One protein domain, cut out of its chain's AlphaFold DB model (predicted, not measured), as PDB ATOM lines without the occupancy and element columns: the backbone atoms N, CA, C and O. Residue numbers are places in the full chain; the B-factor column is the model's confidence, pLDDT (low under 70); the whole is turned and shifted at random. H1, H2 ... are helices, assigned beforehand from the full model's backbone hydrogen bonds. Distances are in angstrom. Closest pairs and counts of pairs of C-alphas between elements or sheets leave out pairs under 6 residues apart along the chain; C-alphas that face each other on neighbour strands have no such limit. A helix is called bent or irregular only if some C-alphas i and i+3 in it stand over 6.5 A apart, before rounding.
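What this domain is: This is residues 21 to 118 of the 124 residues of an uncharacterized protein of Bacillus sp. 2_A_57_CT2 (UniProt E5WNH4). One long helix, H1, makes the length of a splayed four-helix bundle; H2 folds back from its far end as a V, H3 packs on H2, and H4 crosses the first half of H1. The bundle is up and down, each helix running against the one before, and its packing is mostly crossed. The printed part has 98 residues with four named helices, H1 to H4 in order, and no named strand; its class is all helix. It is compact, with a radius of gyration of the C-alphas of 13.4 A, yet elongated, spanning 44 by 28 by 16 A.

Where its parts are: Find C-alpha 21 at (66.156, 147.274, 140.264); from there H1, residues 21 to 53, runs 44.2 A to C-alpha 53 at (88.536, 109.132, 139.403). H1 is neither bent nor irregular, but only just: C-alphas 43 and 46 are 6.5 A apart. Next come H2, residues 55 to 73, 27.8 A, and H3, residues 77 to 97, 29.9 A. H4, residues 101 to 116, runs 22.7 A to C-alpha 116 at (71.939, 141.777, 129.374).

How they stand to each other: H1 and H3 are the hubs, touching three helices each. Look at Ser 30 and Ile 108, the closest C-alphas of H1 and H4, 5.0 A apart; H1 touches H4 with residues 26 to 38 alone, at a steep tilt of 40 degrees, opposite ways. With residues 41 to 50 alone H1 touches H2, closest at C-alphas 49 and 58, 5.0 A, a hairpin at a steep tilt of 41 degrees. H2 and H3 form a hairpin, C-alphas 67 and 84 closest at 3.6 A, their tilt of 35.2 degrees only just steep. H2 and H4 are apart. Each O i to N i+4 pair is within hydrogen-bond range in H3 and H4, against 26 of 29 in H1 and 11 of 15 in H2.

The domain as a whole: The farthest C-alphas, of Asp 21 and Ser 53, are 44.2 A apart. The printed part has no cut, its three links are tight, and no printed residue is under 70 in pLDDT.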
ATOM      1  N   ASP A  21      66.445 148.664 139.903       94.31
ATOM      2  CA  ASP A  21      66.156 147.274 140.264       94.31
ATOM      3  C   ASP A  21      66.820 146.295 139.293       94.31
ATOM      4  O   ASP A  21      67.410 145.305 139.731       94.31
ATOM      5  N   PHE A  22      66.846 146.629 137.997       94.19
ATOM      6  CA  PHE A  22      67.590 145.866 136.998       94.19
ATOM      7  C   PHE A  22      69.090 145.827 137.311       94.19
ATOM      8  O   PHE A  22      69.699 144.762 137.268       94.19
ATOM      9  N   ILE A  23      69.700 146.961 137.677       94.88
ATOM     10  CA  ILE A  23      71.134 147.020 138.011       94.88
ATOM     11  C   ILE A  23      71.443 146.205 139.277       94.88
ATOM     12  O   ILE A  23      72.443 145.483 139.315       94.88
ATOM     13  N   ILE A  24      70.589 146.292 140.303       95.69
ATOM     14  CA  ILE A  24      70.735 145.501 141.534       95.69
ATOM     15  C   ILE A  24      70.655 144.008 141.211       95.69
ATOM     16  O   ILE A  24      71.504 143.244 141.672       95.69
ATOM     17  N   PHE A  25      69.683 143.596 140.394       95.81
ATOM     18  CA  PHE A  25      69.556 142.212 139.954       95.81
ATOM     19  C   PHE A  25      70.766 141.766 139.133       95.81
ATOM     20  O   PHE A  25      71.373 140.750 139.459       95.81
ATOM     21  N   LEU A  26      71.174 142.548 138.130       95.75
ATOM     22  CA  LEU A  26      72.312 142.254 137.261       95.75
ATOM     23  C   LEU A  26      73.580 141.969 138.068       95.75
ATOM     24  O   LEU A  26      74.232 140.949 137.855       95.75
ATOM     25  N   ILE A  27      73.929 142.855 139.001       96.75
ATOM     26  CA  ILE A  27      75.151 142.725 139.799       96.75
ATOM     27  C   ILE A  27      74.981 141.633 140.859       96.75
ATOM     28  O   ILE A  27      75.828 140.745 140.979       96.75
ATOM     29  N   GLY A  28      73.883 141.684 141.617       97.38
ATOM     30  CA  GLY A  28      73.625 140.784 142.737       97.38
ATOM     31  C   GLY A  28      73.503 139.329 142.298       97.38
ATOM     32  O   GLY A  28      74.204 138.471 142.833       97.38
ATOM     33  N   PHE A  29      72.680 139.056 141.281       96.50
ATOM     34  CA  PHE A  29      72.529 137.717 140.721       96.50
ATOM     35  C   PHE A  29      73.857 137.217 140.157       96.50
ATOM     36  O   PHE A  29      74.291 136.126 140.516       96.50
ATOM     37  N   SER A  30      74.541 138.012 139.326       97.50
ATOM     38  CA  SER A  30      75.764 137.549 138.658       97.50
ATOM     39  C   SER A  30      76.848 137.143 139.651       97.50
ATOM     40  O   SER A  30      77.446 136.080 139.477       97.50
ATOM     41  N   ILE A  31      77.064 137.946 140.699       97.81
ATOM     42  CA  ILE A  31      78.063 137.676 141.741       97.81
ATOM     43  C   ILE A  31      77.644 136.482 142.597       97.81
ATOM     44  O   ILE A  31      78.405 135.524 142.712       97.81
ATOM     45  N   ILE A  32      76.448 136.523 143.194       97.88
ATOM     46  CA  ILE A  32      76.016 135.494 144.147       97.88
ATOM     47  C   ILE A  32      75.885 134.145 143.438       97.88
ATOM     48  O   ILE A  32      76.443 133.157 143.913       97.88
ATOM     49  N   ASN A  33      75.216 134.108 142.282       96.44
ATOM     50  CA  ASN A  33      75.018 132.879 141.521       96.44
ATOM     51  C   ASN A  33      76.351 132.316 141.021       96.44
ATOM     52  O   ASN A  33      76.666 131.157 141.279       96.44
ATOM     53  N   GLY A  34      77.185 133.155 140.393       96.62
ATOM     54  CA  GLY A  34      78.492 132.731 139.885       96.62
ATOM     55  C   GLY A  34      79.406 132.190 140.989       96.62
ATOM     56  O   GLY A  34      80.060 131.168 140.805       96.62
ATOM     57  N   MET A  35      79.420 132.817 142.169       97.62
ATOM     58  CA  MET A  35      80.190 132.311 143.308       97.62
ATOM     59  C   MET A  35      79.637 130.992 143.854       97.62
ATOM     60  O   MET A  35      80.412 130.064 144.085       97.62
ATOM     61  N   MET A  36      78.324 130.900 144.078       98.12
ATOM     62  CA  MET A  36      77.693 129.702 144.642       98.12
ATOM     63  C   MET A  36      77.849 128.491 143.722       98.12
ATOM     64  O   MET A  36      78.224 127.412 144.186       98.12
ATOM     65  N   GLU A  37      77.629 128.669 142.421       97.88
ATOM     66  CA  GLU A  37      77.780 127.588 141.455       97.88
ATOM     67  C   GLU A  37      79.232 127.110 141.364       97.88
ATOM     68  O   GLU A  37      79.482 125.908 141.435       97.88
ATOM     69  N   GLU A  38      80.218 128.006 141.290       98.25
ATOM     70  CA  GLU A  38      81.619 127.574 141.244       98.25
ATOM     71  C   GLU A  38      82.092 126.933 142.555       98.25
ATOM     72  O   GLU A  38      82.852 125.963 142.524       98.25
ATOM     73  N   LEU A  39      81.619 127.398 143.715       98.44
ATOM     74  CA  LEU A  39      81.920 126.743 144.991       98.44
ATOM     75  C   LEU A  39      81.399 125.302 145.018       98.44
ATOM     76  O   LEU A  39      82.134 124.390 145.403       98.44
ATOM     77  N   LEU A  40      80.167 125.079 144.560       98.31
ATOM     78  CA  LEU A  40      79.585 123.743 144.490       98.31
ATOM     79  C   LEU A  40      80.310 122.866 143.461       98.31
ATOM     80  O   LEU A  40      80.790 121.778 143.785       98.31
ATOM     81  N   TRP A  41      80.404 123.331 142.220       98.38
ATOM     82  CA  TRP A  41      80.863 122.504 141.110       98.38
ATOM     83  C   TRP A  41      82.381 122.341 141.082       98.38
ATOM     84  O   TRP A  41      82.868 121.240 140.845       98.38
ATOM     85  N   ARG A  42      83.148 123.408 141.336       98.12
ATOM     86  CA  ARG A  42      84.620 123.409 141.211       98.12
ATOM     87  C   ARG A  42      85.290 123.221 142.560       98.12
ATOM     88  O   ARG A  42      86.291 122.518 142.641       98.12
ATOM     89  N   GLY A  43      84.710 123.790 143.614       97.25
ATOM     90  CA  GLY A  43      85.183 123.592 144.980       97.25
ATOM     91  C   GLY A  43      84.914 122.176 145.486       97.25
ATOM     92  O   GLY A  43      85.846 121.485 145.892       97.25
ATOM     93  N   ILE A  44      83.657 121.728 145.443       98.06
ATOM     94  CA  ILE A  44      83.247 120.459 146.061       98.06
ATOM     95  C   ILE A  44      83.266 119.311 145.045       98.06
ATOM     96  O   ILE A  44      84.047 118.374 145.197       98.06
ATOM     97  N   ILE A  45      82.431 119.362 144.004       98.06
ATOM     98  CA  ILE A  45      82.202 118.211 143.110       98.06
ATOM     99  C   ILE A  45      83.480 117.829 142.355       98.06
ATOM    100  O   ILE A  45      83.907 116.677 142.419       98.06
ATOM    101  N   LEU A  46      84.125 118.784 141.683       98.31
ATOM    102  CA  LEU A  46      85.355 118.546 140.930       98.31
ATOM    103  C   LEU A  46      86.486 118.019 141.819       98.31
ATOM    104  O   LEU A  46      87.162 117.070 141.423       98.31
ATOM    105  N   SER A  47      86.677 118.586 143.014       97.12
ATOM    106  CA  SER A  47      87.727 118.147 143.943       97.12
ATOM    107  C   SER A  47      87.517 116.697 144.368       97.12
ATOM    108  O   SER A  47      88.412 115.868 144.211       97.12
ATOM    109  N   ARG A  48      86.300 116.349 144.806       97.69
ATOM    110  CA  ARG A  48      85.986 114.981 145.243       97.69
ATOM    111  C   ARG A  48      86.053 113.982 144.097       97.69
ATOM    112  O   ARG A  48      86.584 112.888 144.261       97.69
ATOM    113  N   MET A  49      85.584 114.355 142.911       97.56
ATOM    114  CA  MET A  49      85.687 113.487 141.738       97.56
ATOM    115  C   MET A  49      87.130 113.312 141.269       97.56
ATOM    116  O   MET A  49      87.474 112.237 140.773       97.56
ATOM    117  N   SER A  50      87.983 114.324 141.438       97.38
ATOM    118  CA  SER A  50      89.406 114.230 141.097       97.38
ATOM    119  C   SER A  50      90.121 113.234 142.009       97.38
ATOM    120  O   SER A  50      90.902 112.427 141.509       97.38
ATOM    121  N   GLU A  51      89.794 113.225 143.306       96.56
ATOM    122  CA  GLU A  51      90.293 112.235 144.274       96.56
ATOM    123  C   GLU A  51      89.854 110.804 143.918       96.56
ATOM    124  O   GLU A  51      90.647 109.871 144.019       96.56
ATOM    125  N   LEU A  52      88.604 110.624 143.476       96.88
ATOM    126  CA  LEU A  52      88.028 109.298 143.217       96.88
ATOM    127  C   LEU A  52      88.361 108.718 141.833       96.88
ATOM    128  O   LEU A  52      88.407 107.502 141.677       96.88
ATOM    129  N   SER A  53      88.526 109.564 140.814       95.94
ATOM    130  CA  SER A  53      88.536 109.132 139.403       95.94
ATOM    131  C   SER A  53      89.645 109.752 138.544       95.94
ATOM    132  O   SER A  53      89.737 109.468 137.345       95.94
ATOM    133  N   GLY A  54      90.496 110.583 139.151       97.00
ATOM    134  CA  GLY A  54      91.535 111.349 138.473       97.00
ATOM    135  C   GLY A  54      91.007 112.628 137.817       97.00
ATOM    136  O   GLY A  54      89.850 112.730 137.407       97.00
ATOM    137  N   GLU A  55      91.890 113.617 137.676       96.19
ATOM    138  CA  GLU A  55      91.533 114.975 137.236       96.19
ATOM    139  C   GLU A  55      90.843 115.013 135.863       96.19
ATOM    140  O   GLU A  55      89.870 115.734 135.677       96.19
ATOM    141  N   LYS A  56      91.311 114.222 134.887       96.38
ATOM    142  CA  LYS A  56      90.761 114.243 133.516       96.38
ATOM    143  C   LYS A  56      89.296 113.807 133.480       96.38
ATOM    144  O   LYS A  56      88.472 114.462 132.844       96.38
ATOM    145  N   THR A  57      88.983 112.715 134.172       97.12
ATOM    146  CA  THR A  57      87.623 112.181 134.277       97.12
ATOM    147  C   THR A  57      86.737 113.146 135.053       97.12
ATOM    148  O   THR A  57      85.627 113.446 134.619       97.12
ATOM    149  N   ALA A  58      87.253 113.696 136.155       97.81
ATOM    150  CA  ALA A  58      86.541 114.654 136.986       97.81
ATOM    151  C   ALA A  58      86.198 115.951 136.239       97.81
ATOM    152  O   ALA A  58      85.076 116.438 136.357       97.81
ATOM    153  N   VAL A  59      87.119 116.476 135.423       98.44
ATOM    154  CA  VAL A  59      86.888 117.659 134.578       98.44
ATOM    155  C   VAL A  59      85.753 117.415 133.588       98.44
ATOM    156  O   VAL A  59      84.849 118.245 133.477       98.44
ATOM    157  N   LEU A  60      85.774 116.272 132.893       98.25
ATOM    158  CA  LEU A  60      84.731 115.939 131.929       98.25
ATOM    159  C   LEU A  60      83.384 115.734 132.631       98.25
ATOM    160  O   LEU A  60      82.398 116.360 132.256       98.25
ATOM    161  N   PHE A  61      83.347 114.910 133.678       97.94
ATOM    162  CA  PHE A  61      82.123 114.615 134.416       97.94
ATOM    163  C   PHE A  61      81.519 115.871 135.050       97.94
ATOM    164  O   PHE A  61      80.354 116.174 134.806       97.94
ATOM    165  N   SER A  62      82.308 116.631 135.816       97.69
ATOM    166  CA  SER A  62      81.829 117.839 136.492       97.69
ATOM    167  C   SER A  62      81.345 118.885 135.495       97.69
ATOM    168  O   SER A  62      80.355 119.555 135.767       97.69
ATOM    169  N   GLY A  63      82.022 119.036 134.354       97.88
ATOM    170  CA  GLY A  63      81.620 119.988 133.323       97.88
ATOM    171  C   GLY A  63      80.327 119.595 132.611       97.88
ATOM    172  O   GLY A  63      79.443 120.432 132.446       97.88
ATOM    173  N   LEU A  64      80.186 118.319 132.237       98.19
ATOM    174  CA  LEU A  64      78.962 117.809 131.615       98.19
ATOM    175  C   LEU A  64      77.775 117.860 132.583       98.19
ATOM    176  O   LEU A  64      76.709 118.347 132.214       98.19
ATOM    177  N   ALA A  65      77.966 117.401 133.821       97.88
ATOM    178  CA  ALA A  65      76.929 117.408 134.848       97.88
ATOM    179  C   ALA A  65      76.453 118.834 135.163       97.88
ATOM    180  O   ALA A  65      75.249 119.056 135.244       97.88
ATOM    181  N   PHE A  66      77.380 119.797 135.239       98.25
ATOM    182  CA  PHE A  66      77.062 121.220 135.355       98.25
ATOM    183  C   PHE A  66      76.174 121.706 134.207       98.25
ATOM    184  O   PHE A  66      75.140 122.327 134.424       98.25
ATOM    185  N   GLY A  67      76.549 121.413 132.960       97.19
ATOM    186  CA  GLY A  67      75.773 121.874 131.812       97.19
ATOM    187  C   GLY A  67      74.374 121.274 131.753       97.19
ATOM    188  O   GLY A  67      73.399 121.985 131.534       97.19
ATOM    189  N   PHE A  68      74.261 119.967 131.992       97.81
ATOM    190  CA  PHE A  68      72.986 119.259 131.908       97.81
ATOM    191  C   PHE A  68      72.082 119.448 133.130       97.81
ATOM    192  O   PHE A  68      70.870 119.296 132.989       97.81
ATOM    193  N   SER A  69      72.604 119.847 134.297       97.06
ATOM    194  CA  SER A  69      71.752 120.169 135.455       97.06
ATOM    195  C   SER A  69      70.778 121.314 135.164       97.06
ATOM    196  O   SER A  69      69.709 121.385 135.763       97.06
ATOM    197  N   HIS A  70      71.107 122.171 134.196       96.00
ATOM    198  CA  HIS A  70      70.280 123.294 133.761       96.00
ATOM    199  C   HIS A  70      69.011 122.876 133.002       96.00
ATOM    200  O   HIS A  70      68.094 123.686 132.875       96.00
ATOM    201  N   ILE A  71      68.889 121.612 132.571       95.75
ATOM    202  CA  ILE A  71      67.630 121.078 132.020       95.75
ATOM    203  C   ILE A  71      66.507 121.197 133.060       95.75
ATOM    204  O   ILE A  71      65.380 121.545 132.720       95.75
ATOM    205  N   MET A  72      66.823 120.971 134.341       94.50
ATOM    206  CA  MET A  72      65.863 121.095 135.443       94.50
ATOM    207  C   MET A  72      65.345 122.532 135.617       94.50
ATOM    208  O   MET A  72      64.266 122.731 136.165       94.50
ATOM    209  N   LEU A  73      66.090 123.524 135.122       91.44
ATOM    210  CA  LEU A  73      65.711 124.939 135.135       91.44
ATOM    211  C   LEU A  73      64.918 125.350 133.880       91.44
ATOM    212  O   LEU A  73      64.622 126.527 133.700       91.44
ATOM    213  N   GLY A  74      64.577 124.398 133.002       92.94
ATOM    214  CA  GLY A  74      63.780 124.639 131.798       92.94
ATOM    215  C   GLY A  74      64.577 125.102 130.575       92.94
ATOM    216  O   GLY A  74      63.979 125.442 129.555       92.94
ATOM    217  N   TYR A  75      65.913 125.104 130.632       93.19
ATOM    218  CA  TYR A  75      66.734 125.454 129.473       93.19
ATOM    219  C   TYR A  75      66.691 124.376 128.385       93.19
ATOM    220  O   TYR A  75      66.608 123.177 128.653       93.19
ATOM    221  N   SER A  76      66.810 124.811 127.126       94.56
ATOM    222  CA  SER A  76      66.845 123.898 125.980       94.56
ATOM    223  C   SER A  76      68.053 122.957 126.040       94.56
ATOM    224  O   SER A  76      69.113 123.305 126.571       94.56
ATOM    225  N   PHE A  77      67.935 121.785 125.415       93.44
ATOM    226  CA  PHE A  77      69.043 120.833 125.316       93.44
ATOM    227  C   PHE A  77      70.295 121.451 124.666       93.44
ATOM    228  O   PHE A  77      71.413 121.213 125.117       93.44
ATOM    229  N   ILE A  78      70.108 122.296 123.645       93.19
ATOM    230  CA  ILE A  78      71.206 122.978 122.943       93.19
ATOM    231  C   ILE A  78      71.926 123.951 123.886       93.19
ATOM    232  O   ILE A  78      73.155 123.968 123.932       93.19
ATOM    233  N   SER A  79      71.179 124.723 124.681       91.06
ATOM    234  CA  SER A  79      71.747 125.622 125.696       91.06
ATOM    235  C   SER A  79      72.537 124.843 126.747       91.06
ATOM    236  O   SER A  79      73.667 125.204 127.062       91.06
ATOM    237  N   CYS A  80      71.989 123.724 127.226       95.31
ATOM    238  CA  CYS A  80      72.659 122.864 128.200       95.31
ATOM    239  C   CYS A  80      73.954 122.259 127.645       95.31
ATOM    240  O   CYS A  80      74.944 122.154 128.365       95.31
ATOM    241  N   LEU A  81      73.992 121.926 126.351       95.56
ATOM    242  CA  LEU A  81      75.217 121.479 125.691       95.56
ATOM    243  C   LEU A  81      76.284 122.588 125.671       95.56
ATOM    244  O   LEU A  81      77.455 122.320 125.938       95.56
ATOM    245  N   LEU A  82      75.895 123.842 125.417       93.44
ATOM    246  CA  LEU A  82      76.809 124.989 125.496       93.44
ATOM    247  C   LEU A  82      77.327 125.208 126.923       93.44
ATOM    248  O   LEU A  82      78.530 125.411 127.109       93.44
ATOM    249  N   PHE A  83      76.456 125.103 127.928       95.56
ATOM    250  CA  PHE A  83      76.854 125.158 129.336       95.56
ATOM    251  C   PHE A  83      77.768 124.005 129.720       95.56
ATOM    252  O   PHE A  83      78.687 124.209 130.502       95.56
ATOM    253  N   ALA A  84      77.588 122.821 129.137       97.38
ATOM    254  CA  ALA A  84      78.459 121.678 129.374       97.38
ATOM    255  C   ALA A  84      79.876 121.948 128.852       97.38
ATOM    256  O   ALA A  84      80.857 121.726 129.562       97.38
ATOM    257  N   PHE A  85      80.000 122.519 127.649       96.50
ATOM    258  CA  PHE A  85      81.295 122.952 127.116       96.50
ATOM    259  C   PHE A  85      81.950 124.033 127.983       96.50
ATOM    260  O   PHE A  85      83.134 123.918 128.312       96.50
ATOM    261  N   GLY A  86      81.191 125.058 128.387       95.56
ATOM    262  CA  GLY A  86      81.670 126.076 129.328       95.56
ATOM    263  C   GLY A  86      82.069 125.463 130.671       95.56
ATOM    264  O   GLY A  86      83.104 125.800 131.240       95.56
ATOM    265  N   GLY A  87      81.310 124.473 131.128       97.69
ATOM    266  CA  GLY A  87      81.526 123.805 132.390       97.69
ATOM    267  C   GLY A  87      82.810 122.981 132.417       97.69
ATOM    268  O   GLY A  87      83.547 123.032 133.407       97.69
ATOM    269  N   VAL A  88      83.103 122.270 131.323       98.25
ATOM    270  CA  VAL A  88      84.373 121.555 131.120       98.25
ATOM    271  C   VAL A  88      85.532 122.548 131.067       98.25
ATOM    272  O   VAL A  88      86.567 122.312 131.688       98.25
ATOM    273  N   PHE A  89      85.357 123.685 130.388       97.69
ATOM    274  CA  PHE A  89      86.362 124.746 130.356       97.69
ATOM    275  C   PHE A  89      86.659 125.295 131.764       97.69
ATOM    276  O   PHE A  89      87.824 125.346 132.156       97.69
ATOM    277  N   TYR A  90      85.636 125.613 132.563       97.75
ATOM    278  CA  TYR A  90      85.794 126.105 133.940       97.75
ATOM    279  C   TYR A  90      86.459 125.079 134.861       97.75
ATOM    280  O   TYR A  90      87.332 125.420 135.663       97.75
ATOM    281  N   ALA A  91      86.109 123.800 134.716       98.06
ATOM    282  CA  ALA A  91      86.775 122.732 135.451       98.06
ATOM    283  C   ALA A  91      88.259 122.615 135.052       98.06
ATOM    284  O   ALA A  91      89.130 122.561 135.920       98.06
ATOM    285  N   ALA A  92      88.572 122.665 133.753       97.88
ATOM    286  CA  ALA A  92      89.944 122.581 133.258       97.88
ATOM    287  C   ALA A  92      90.823 123.750 133.737       97.88
ATOM    288  O   ALA A  92      91.961 123.528 134.161       97.88
ATOM    289  N   ILE A  93      90.314 124.989 133.712       97.44
ATOM    290  CA  ILE A  93      91.067 126.142 134.236       97.44
ATOM    291  C   ILE A  93      91.235 126.063 135.754       97.44
ATOM    292  O   ILE A  93      92.289 126.454 136.250       97.44
ATOM    293  N   THR A  94      90.255 125.522 136.484       98.12
ATOM    294  CA  THR A  94      90.347 125.346 137.940       98.12
ATOM    295  C   THR A  94      91.465 124.374 138.293       98.12
ATOM    296  O   THR A  94      92.333 124.714 139.093       98.12
ATOM    297  N   VAL A  95      91.510 123.207 137.638       97.75
ATOM    298  CA  VAL A  95      92.587 122.223 137.840       97.75
ATOM    299  C   VAL A  95      93.946 122.825 137.478       97.75
ATOM    300  O   VAL A  95      94.888 122.764 138.265       97.75
ATOM    301  N   LYS A  96      94.048 123.478 136.312       97.00
ATOM    302  CA  LYS A  96      95.316 124.045 135.830       97.00
ATOM    303  C   LYS A  96      95.839 125.185 136.708       97.00
ATOM    304  O   LYS A  96      97.045 125.295 136.902       97.00
ATOM    305  N   SER A  97      94.952 126.046 137.205       96.62
ATOM    306  CA  SER A  97      95.316 127.189 138.054       96.62
ATOM    307  C   SER A  97      95.369 126.853 139.544       96.62
ATOM    308  O   SER A  97      95.848 127.674 140.323       96.62
ATOM    309  N   ARG A  98      94.881 125.669 139.942       96.56
ATOM    310  CA  ARG A  98      94.684 125.255 141.342       96.56
ATOM    311  C   ARG A  98      93.884 126.284 142.147       96.56
ATOM    312  O   ARG A  98      94.164 126.534 143.316       96.56
ATOM    313  N   SER A  99      92.915 126.921 141.496       96.88
ATOM    314  CA  SER A  99      92.130 128.011 142.062       96.88
ATOM    315  C   SER A  99      90.764 128.092 141.394       96.88
ATOM    316  O   SER A  99      90.655 127.971 140.177       96.88
ATOM    317  N   ILE A 100      89.719 128.343 142.182       97.25
ATOM    318  CA  ILE A 100      88.364 128.570 141.657       97.25
ATOM    319  C   ILE A 100      88.177 130.000 141.134       97.25
ATOM    320  O   ILE A 100      87.262 130.257 140.356       97.25
ATOM    321  N   PHE A 101      89.043 130.943 141.523       97.25
ATOM    322  CA  PHE A 101      88.876 132.365 141.204       97.25
ATOM    323  C   PHE A 101      88.789 132.662 139.699       97.25
ATOM    324  O   PHE A 101      87.899 133.420 139.313       97.25
ATOM    325  N   PRO A 102      89.624 132.069 138.819       96.19
ATOM    326  CA  PRO A 102      89.483 132.281 137.381       96.19
ATOM    327  C   PRO A 102      88.117 131.834 136.849       96.19
ATOM    328  O   PRO A 102      87.525 132.539 136.037       96.19
ATOM    329  N   ALA A 103      87.598 130.696 137.325       97.06
ATOM    330  CA  ALA A 103      86.278 130.205 136.936       97.06
ATOM    331  C   ALA A 103      85.159 131.123 137.439       97.06
ATOM    332  O   ALA A 103      84.276 131.466 136.662       97.06
ATOM    333  N   VAL A 104      85.252 131.608 138.683       98.00
ATOM    334  CA  VAL A 104      84.293 132.569 139.254       98.00
ATOM    335  C   VAL A 104      84.226 133.847 138.421       98.00
ATOM    336  O   VAL A 104      83.136 134.290 138.077       98.00
ATOM    337  N   ILE A 105      85.370 134.425 138.042       96.69
ATOM    338  CA  ILE A 105      85.405 135.655 137.233       96.69
ATOM    339  C   ILE A 105      84.737 135.430 135.872       96.69
ATOM    340  O   ILE A 105      83.903 136.235 135.455       96.69
ATOM    341  N   TRP A 106      85.070 134.326 135.196       95.31
ATOM    342  CA  TRP A 106      84.445 133.970 133.921       95.31
ATOM    343  C   TRP A 106      82.940 133.756 134.059       95.31
ATOM    344  O   TRP A 106      82.176 134.241 133.226       95.31
ATOM    345  N   HIS A 107      82.506 133.076 135.115       96.75
ATOM    346  CA  HIS A 107      81.097 132.810 135.349       96.75
ATOM    347  C   HIS A 107      80.321 134.103 135.614       96.75
ATOM    348  O   HIS A 107      79.314 134.353 134.957       96.75
ATOM    349  N   ILE A 108      80.820 134.977 136.492       97.31
ATOM    350  CA  ILE A 108      80.202 136.283 136.758       97.31
ATOM    351  C   ILE A 108      80.069 137.084 135.457       97.31
ATOM    352  O   ILE A 108      78.997 137.616 135.178       97.31
ATOM    353  N   ALA A 109      81.121 137.131 134.631       94.94
ATOM    354  CA  ALA A 109      81.077 137.826 133.347       94.94
ATOM    355  C   ALA A 109      80.019 137.235 132.398       94.94
ATOM    356  O   ALA A 109      79.273 137.982 131.765       94.94
ATOM    357  N   MET A 110      79.908 135.906 132.324       93.81
ATOM    358  CA  MET A 110      78.890 135.249 131.497       93.81
ATOM    359  C   MET A 110      77.471 135.499 132.013       93.81
ATOM    360  O   MET A 110      76.598 135.785 131.201       93.81
ATOM    361  N   ASN A 111      77.243 135.488 133.330       95.50
ATOM    362  CA  ASN A 111      75.939 135.825 133.910       95.50
ATOM    363  C   ASN A 111      75.527 137.261 133.568       95.50
ATOM    364  O   ASN A 111      74.390 137.483 133.157       95.50
ATOM    365  N   VAL A 112      76.465 138.215 133.629       94.56
ATOM    366  CA  VAL A 112      76.220 139.597 133.191       94.56
ATOM    367  C   VAL A 112      75.774 139.628 131.730       94.56
ATOM    368  O   VAL A 112      74.758 140.248 131.418       94.56
ATOM    369  N   PHE A 113      76.475 138.932 130.829       92.00
ATOM    370  CA  PHE A 113      76.087 138.896 129.415       92.00
ATOM    371  C   PHE A 113      74.743 138.213 129.176       92.00
ATOM    372  O   PHE A 113      73.968 138.692 128.354       92.00
ATOM    373  N   MET A 114      74.445 137.137 129.903       91.94
ATOM    374  CA  MET A 114      73.184 136.407 129.779       91.94
ATOM    375  C   MET A 114      71.988 137.219 130.282       91.94
ATOM    376  O   MET A 114      70.923 137.157 129.673       91.94
ATOM    377  N   ILE A 115      72.150 138.005 131.348       93.44
ATOM    378  CA  ILE A 115      71.101 138.924 131.816       93.44
ATOM    379  C   ILE A 115      70.916 140.061 130.810       93.44
ATOM    380  O   ILE A 115      69.797 140.326 130.382       93.44
ATOM    381  N   LEU A 116      72.006 140.695 130.364       91.50
ATOM    382  CA  LEU A 116      71.939 141.777 129.374       91.50
ATOM    383  C   LEU A 116      71.355 141.319 128.031       91.50
ATOM    384  O   LEU A 116      70.785 142.129 127.308       91.50
ATOM    385  N   SER A 117      71.487 140.045 127.667       89.44
ATOM    386  CA  SER A 117      70.890 139.508 126.442       89.44
ATOM    387  C   SER A 117      69.442 139.047 126.611       89.44
ATOM    388  O   SER A 117      68.898 138.468 125.673       89.44
ATOM    389  N   GLY A 118      68.853 139.196 127.803       88.44
ATOM    390  CA  GLY A 118      67.523 138.682 128.143       88.44
ATOM    391  C   GLY A 118      67.441 137.154 128.228       88.44
ATOM    392  O   GLY A 118      66.350 136.597 128.308       88.44
TER     393      GLY A 118